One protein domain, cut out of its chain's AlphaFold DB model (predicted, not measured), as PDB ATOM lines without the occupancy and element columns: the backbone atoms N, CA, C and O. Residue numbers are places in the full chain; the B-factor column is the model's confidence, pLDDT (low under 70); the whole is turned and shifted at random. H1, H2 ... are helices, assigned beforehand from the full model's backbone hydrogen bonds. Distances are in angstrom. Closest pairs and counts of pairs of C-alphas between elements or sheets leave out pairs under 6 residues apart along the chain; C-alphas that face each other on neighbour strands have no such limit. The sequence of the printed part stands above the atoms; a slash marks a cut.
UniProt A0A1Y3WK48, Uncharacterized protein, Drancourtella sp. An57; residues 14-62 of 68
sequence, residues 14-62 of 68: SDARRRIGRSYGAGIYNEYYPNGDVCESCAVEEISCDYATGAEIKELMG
ATOM      1  N   SER A  14     -28.493  39.438  21.189       94.50
ATOM      2  CA  SER A  14     -29.487  38.386  20.964       94.50
ATOM      3  C   SER A  14     -29.358  37.773  19.568       94.50
ATOM      4  O   SER A  14     -29.466  36.554  19.421       94.50
ATOM      5  N   ASP A  15     -29.077  38.604  18.566       93.56
ATOM      6  CA  ASP A  15     -28.892  38.176  17.184       93.56
ATOM      7  C   ASP A  15     -27.570  37.433  17.003       93.56
ATOM      8  O   ASP A  15     -27.571  36.335  16.442       93.56
ATOM      9  N   ALA A  16     -26.473  37.945  17.570       93.44
ATOM     10  CA  ALA A  16     -25.180  37.260  17.554       93.44
ATOM     11  C   ALA A  16     -25.275  35.857  18.184       93.44
ATOM     12  O   ALA A  16     -24.895  34.864  17.561       93.44
ATOM     13  N   ARG A  17     -25.895  35.740  19.368       94.44
ATOM     14  CA  ARG A  17     -26.153  34.451  20.037       94.44
ATOM     15  C   ARG A  17     -26.975  33.501  19.178       94.44
ATOM     16  O   ARG A  17     -26.665  32.313  19.100       94.44
ATOM     17  N   ARG A  18     -28.039  34.007  18.550       93.56
ATOM     18  CA  ARG A  18     -28.945  33.199  17.728       93.56
ATOM     19  C   ARG A  18     -28.253  32.682  16.473       93.56
ATOM     20  O   ARG A  18     -28.471  31.527  16.112       93.56
ATOM     21  N   ARG A  19     -27.466  33.521  15.799       93.06
ATOM     22  CA  ARG A  19     -26.786  33.170  14.547       93.06
ATOM     23  C   ARG A  19     -25.623  32.216  14.793       93.06
ATOM     24  O   ARG A  19     -25.626  31.131  14.220       93.06
ATOM     25  N   ILE A  20     -24.739  32.525  15.743       93.00
ATOM     26  CA  ILE A  20     -23.660  31.609  16.151       93.00
ATOM     27  C   ILE A  20     -24.229  30.283  16.659       93.00
ATOM     28  O   ILE A  20     -23.770  29.219  16.251       93.00
ATOM     29  N   GLY A  21     -25.289  30.328  17.469       91.62
ATOM     30  CA  GLY A  21     -25.950  29.124  17.964       91.62
ATOM     31  C   GLY A  21     -26.536  28.232  16.863       91.62
ATOM     32  O   GLY A  21     -26.570  27.014  17.016       91.62
ATOM     33  N   ARG A  22     -26.983  28.820  15.745       90.19
ATOM     34  CA  ARG A  22     -27.461  28.072  14.569       90.19
ATOM     35  C   ARG A  22     -26.329  27.462  13.752       90.19
ATOM     36  O   ARG A  22     -26.534  26.385  13.205       90.19
ATOM     37  N   SER A  23     -25.192  28.144  13.656       87.81
ATOM     38  CA  SER A  23     -24.062  27.700  12.835       87.81
ATOM     39  C   SER A  23     -23.184  26.663  13.536       87.81
ATOM     40  O   SER A  23     -22.767  25.702  12.900       87.81
ATOM     41  N   TYR A  24     -22.932  26.830  14.838       86.81
ATOM     42  CA  TYR A  24     -21.934  26.038  15.574       86.81
ATOM     43  C   TYR A  24     -22.520  25.199  16.716       86.81
ATOM     44  O   TYR A  24     -21.852  24.306  17.226       86.81
ATOM     45  N   GLY A  25     -23.771  25.448  17.107       88.12
ATOM     46  CA  GLY A  25     -24.444  24.738  18.194       88.12
ATOM     47  C   GLY A  25     -24.913  25.668  19.308       88.12
ATOM     48  O   GLY A  25     -24.324  26.714  19.590       88.12
ATOM     49  N   ALA A  26     -26.019  25.296  19.954       89.56
ATOM     50  CA  ALA A  26     -26.587  26.084  21.040       89.56
ATOM     51  C   ALA A  26     -25.600  26.177  22.212       89.56
ATOM     52  O   ALA A  26     -25.120  25.161  22.694       89.56
ATOM     53  N   GLY A  27     -25.334  27.396  22.688       89.06
ATOM     54  CA  GLY A  27     -24.422  27.637  23.811       89.06
ATOM     55  C   GLY A  27     -23.020  28.090  23.403       89.06
ATOM     56  O   GLY A  27     -22.446  28.885  24.141       89.06
ATOM     57  N   ILE A  28     -22.553  27.744  22.195       92.25
ATOM     58  CA  ILE A  28     -21.187  28.043  21.720       92.25
ATOM     59  C   ILE A  28     -20.816  29.518  21.871       92.25
ATOM     60  O   ILE A  28     -19.747  29.848  22.371       92.25
ATOM     61  N   TYR A  29     -21.726  30.430  21.520       93.00
ATOM     62  CA  TYR A  29     -21.462  31.859  21.687       93.00
ATOM     63  C   TYR A  29     -21.095  32.226  23.136       93.00
ATOM     64  O   TYR A  29     -20.187  33.016  23.361       93.00
ATOM     65  N   ASN A  30     -21.804  31.674  24.124       93.69
ATOM     66  CA  ASN A  30     -21.569  31.990  25.534       93.69
ATOM     67  C   ASN A  30     -20.310  31.308  26.084       93.69
ATOM     68  O   ASN A  30     -19.749  31.802  27.056       93.69
ATOM     69  N   GLU A  31     -19.890  30.191  25.490       92.38
ATOM     70  CA  GLU A  31     -18.640  29.509  25.839       92.38
ATOM     71  C   GLU A  31     -17.430  30.355  25.433       92.38
ATOM     72  O   GLU A  31     -16.532  30.572  26.242       92.38
ATOM     73  N   TYR A  32     -17.454  30.909  24.218       91.38
ATOM     74  CA  TYR A  32     -16.399  31.791  23.711       91.38
ATOM     75  C   TYR A  32     -16.460  33.201  24.313       91.38
ATOM     76  O   TYR A  32     -15.439  33.795  24.663       91.38
ATOM     77  N   TYR A  33     -17.667  33.754  24.445       93.75
ATOM     78  CA  TYR A  33     -17.892  35.148  24.824       93.75
ATOM     79  C   TYR A  33     -18.922  35.249  25.960       93.75
ATOM     80  O   TYR A  33     -20.038  35.741  25.753       93.75
ATOM     81  N   PRO A  34     -18.567  34.833  27.194       92.44
ATOM     82  CA  PRO A  34     -19.491  34.834  28.334       92.44
ATOM     83  C   PRO A  34     -19.989  36.239  28.699       92.44
ATOM     84  O   PRO A  34     -21.106  36.398  29.189       92.44
ATOM     85  N   ASN A  35     -19.191  37.267  28.398       93.38
ATOM     86  CA  ASN A  35     -19.542  38.668  28.627       93.38
ATOM     87  C   ASN A  35     -20.505  39.233  27.571       93.38
ATOM     88  O   ASN A  35     -21.080  40.298  27.787       93.38
ATOM     89  N   GLY A  36     -20.694  38.546  26.438       93.69
ATOM     90  CA  GLY A  36     -21.541  39.026  25.345       93.69
ATOM     91  C   GLY A  36     -21.055  40.331  24.713       93.69
ATOM     92  O   GLY A  36     -21.863  41.202  24.399       93.69
ATOM     93  N   ASP A  37     -19.740  40.469  24.558       95.38
ATOM     94  CA  ASP A  37     -19.043  41.682  24.122       95.38
ATOM     95  C   ASP A  37     -18.496  41.596  22.683       95.38
ATOM     96  O   ASP A  37     -17.673  42.416  22.278       95.38
ATOM     97  N   VAL A  38     -18.944  40.610  21.894       95.88
ATOM     98  CA  VAL A  38     -18.445  40.353  20.532       95.88
ATOM     99  C   VAL A  38     -19.583  40.211  19.526       95.88
ATOM    100  O   VAL A  38     -20.522  39.443  19.738       95.88
ATOM    101  N   CYS A  39     -19.506  40.938  18.412       96.06
ATOM    102  CA  CYS A  39     -20.490  40.835  17.336       96.06
ATOM    103  C   CYS A  39     -20.392  39.499  16.583       96.06
ATOM    104  O   CYS A  39     -19.416  38.762  16.705       96.06
ATOM    105  N   GLU A  40     -21.404  39.195  15.769       94.12
ATOM    106  CA  GLU A  40     -21.442  37.960  14.981       94.12
ATOM    107  C   GLU A  40     -20.206  37.785  14.093       94.12
ATOM    108  O   GLU A  40     -19.618  36.714  14.119       94.12
ATOM    109  N   SER A  41     -19.798  38.799  13.323       92.81
ATOM    110  CA  SER A  41     -18.713  38.648  12.343       92.81
ATOM    111  C   SER A  41     -17.388  38.275  13.003       92.81
ATOM    112  O   SER A  41     -16.748  37.315  12.588       92.81
ATOM    113  N   CYS A  42     -17.022  38.979  14.077       94.31
ATOM    114  CA  CYS A  42     -15.808  38.685  14.836       94.31
ATOM    115  C   CYS A  42     -15.910  37.346  15.581       94.31
ATOM    116  O   CYS A  42     -14.913  36.647  15.710       94.31
ATOM    117  N   ALA A  43     -17.106  36.970  16.048       92.62
ATOM    118  CA  ALA A  43     -17.325  35.665  16.660       92.62
ATOM    119  C   ALA A  43     -17.188  34.521  15.645       92.62
ATOM    120  O   ALA A  43     -16.578  33.504  15.956       92.62
ATOM    121  N   VAL A  44     -17.746  34.674  14.439       91.50
ATOM    122  CA  VAL A  44     -17.640  33.685  13.356       91.50
ATOM    123  C   VAL A  44     -16.182  33.459  12.991       91.50
ATOM    124  O   VAL A  44     -15.793  32.309  12.860       91.50
ATOM    125  N   GLU A  45     -15.387  34.516  12.835       88.75
ATOM    126  CA  GLU A  45     -13.986  34.404  12.417       88.75
ATOM    127  C   GLU A  45     -13.188  33.509  13.377       88.75
ATOM    128  O   GLU A  45     -12.693  32.461  12.966       88.75
ATOM    129  N   GLU A  46     -13.214  33.824  14.671       87.19
ATOM    130  CA  GLU A  46     -12.533  33.049  15.716       87.19
ATOM    131  C   GLU A  46     -13.089  31.621  15.855       87.19
ATOM    132  O   GLU A  46     -12.341  30.646  15.801       87.19
ATOM    133  N   ILE A  47     -14.416  31.473  15.981       87.81
ATOM    134  CA  ILE A  47     -15.049  30.156  16.166       87.81
ATOM    135  C   ILE A  47     -14.826  29.278  14.929       87.81
ATOM    136  O   ILE A  47     -14.629  28.073  15.055       87.81
ATOM    137  N   SER A  48     -14.845  29.853  13.724       82.62
ATOM    138  CA  SER A  48     -14.594  29.112  12.486       82.62
ATOM    139  C   SER A  48     -13.153  28.629  12.382       82.62
ATOM    140  O   SER A  48     -12.953  27.503  11.934       82.62
ATOM    141  N   CYS A  49     -12.171  29.417  12.832       77.88
ATOM    142  CA  CYS A  49     -10.774  28.997  12.889       77.88
ATOM    143  C   CYS A  49     -10.594  27.799  13.828       77.88
ATOM    144  O   CYS A  49      -9.998  26.796  13.432       77.88
ATOM    145  N   ASP A  50     -11.177  27.849  15.025       75.94
ATOM    146  CA  ASP A  50     -11.128  26.733  15.974       75.94
ATOM    147  C   ASP A  50     -11.887  25.501  15.462       75.94
ATOM    148  O   ASP A  50     -11.402  24.373  15.565       75.94
ATOM    149  N   TYR A  51     -13.066  25.697  14.866       68.69
ATOM    150  CA  TYR A  51     -13.882  24.604  14.339       68.69
ATOM    151  C   TYR A  51     -13.241  23.941  13.113       68.69
ATOM    152  O   TYR A  51     -13.279  22.717  12.988       68.69
ATOM    153  N   ALA A  52     -12.620  24.725  12.226       62.41
ATOM    154  CA  ALA A  52     -11.842  24.210  11.102       62.41
ATOM    155  C   ALA A  52     -10.629  23.418  11.604       62.41
ATOM    156  O   ALA A  52     -10.426  22.289  11.165       62.41
ATOM    157  N   THR A  53      -9.917  23.933  12.609       59.28
ATOM    158  CA  THR A  53      -8.800  23.218  13.245       59.28
ATOM    159  C   THR A  53      -9.274  21.897  13.868       59.28
ATOM    160  O   THR A  53      -8.633  20.860  13.711       59.28
ATOM    161  N   GLY A  54     -10.438  21.883  14.527       55.62
ATOM    162  CA  GLY A  54     -11.043  20.665  15.074       55.62
ATOM    163  C   GLY A  54     -11.473  19.651  14.005       55.62
ATOM    164  O   GLY A  54     -11.340  18.444  14.217       55.62
ATOM    165  N   ALA A  55     -11.961  20.115  12.851       52.94
ATOM    166  CA  ALA A  55     -12.311  19.260  11.718       52.94
ATOM    167  C   ALA A  55     -11.064  18.643  11.061       52.94
ATOM    168  O   ALA A  55     -11.046  17.434  10.827       52.94
ATOM    169  N   GLU A  56     -10.004  19.428  10.862       49.88
ATOM    170  CA  GLU A  56      -8.719  18.939  10.341       49.88
ATOM    171  C   GLU A  56      -8.057  17.942  11.310       49.88
ATOM    172  O   GLU A  56      -7.538  16.907  10.888       49.88
ATOM    173  N   ILE A  57      -8.150  18.174  12.626       48.97
ATOM    174  CA  ILE A  57      -7.696  17.208  13.641       48.97
ATOM    175  C   ILE A  57      -8.525  15.917  13.582       48.97
ATOM    176  O   ILE A  57      -7.966  14.829  13.702       48.97
ATOM    177  N   LYS A  58      -9.844  15.997  13.376       48.41
ATOM    178  CA  LYS A  58     -10.708  14.810  13.275       48.41
ATOM    179  C   LYS A  58     -10.398  13.966  12.036       48.41
ATOM    180  O   LYS A  58     -10.453  12.741  12.127       48.41
ATOM    181  N   GLU A  59     -10.047  14.592  10.914       51.19
ATOM    182  CA  GLU A  59      -9.572  13.885   9.716       51.19
ATOM    183  C   GLU A  59      -8.194  13.240   9.933       51.19
ATOM    184  O   GLU A  59      -7.982  12.104   9.512       51.19
ATOM    185  N   LEU A  60      -7.287  13.890  10.672       50.88
ATOM    186  CA  LEU A  60      -5.995  13.306  11.071       50.88
ATOM    187  C   LEU A  60      -6.113  12.201  12.136       50.88
ATOM    188  O   LEU A  60      -5.207  11.383  12.274       50.88
ATOM    189  N   MET A  61      -7.223  12.146  12.877       52.66
ATOM    190  CA  MET A  61      -7.551  11.065  13.818       52.66
ATOM    191  C   MET A  61      -8.328   9.907  13.160       52.66
ATOM    192  O   MET A  61      -8.891   9.055  13.852       52.66
ATOM    193  N   GLY A  62      -8.355   9.850  11.825       50.53
ATOM    194  CA  GLY A  62      -8.888   8.737  11.045       50.53
ATOM    195  C   GLY A  62      -7.890   7.584  10.868       50.53
ATOM    196  O   GLY A  62      -6.933   7.696  10.113       50.53
TER     197      GLY A  62
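What this domain is: This is residues 14 to 62 of the 68 residues of an uncharacterized protein of Drancourtella sp. An57 (UniProt A0A1Y3WK48). A small compact body of H1, the short H2 and the first part of the long H3 has an arm sticking out of it, residues 52 to 62, of which 52 to 60 belong to H3. In the body, H1 lies beside the beginning of H3 and H2 packs on H1. The printed part has 49 residues, with three named helices in the order H1, H2, H3 and no named strand: all helix. It is only just loose, close to compact, with a radius of gyration of the C-alphas of 11.6 A; the arm makes much of its length, and the spans are 37 by 17 by 15 A.

How they stand to each other: H1, residues 14 to 24, touches H2, residues 28 to 32; the closest C-alphas are those of Arg 17 and Tyr 29, 5.6 A apart. H1 also touches H3, residues 40 to 60; H3 touches H1 with residues 40 to 44 alone. The closest C-alphas of H1 and H3 are those of Ala 16 and Glu 40, 4.6 A apart. These two helices run the same way at a shallow tilt of 15 degrees. H2 and H3 are close but not clearly touching, with the C-alphas of Tyr 29 and Ala 43 closest at 7.5 A. Every O i to N i+4 pair is within hydrogen-bond range in H1, H2 and H3.

Where its parts are: H1 begins at C-alpha 14, (-29.487, 38.386, 20.964), and is 15.4 A long. H2 has five residues, from Ile 28 to Tyr 32. H3 is 29.4 A long from C-alpha 40 to C-alpha 60, which is at (-5.995, 13.306, 11.071), with a kink of 25 degrees near residue 47.

The domain as a whole: The two C-alphas farthest apart are those of Ser 14 and Gly 62, at 37.4 A. Without residues 52 to 62, the body spans 21 by 17 by 16 A. The printed part has no cut. The link from H1 to H2 is tight and that from H2 to H3 is short. The mean pLDDT of the printed part is 82.0, and residues 51 to 62 are under 70.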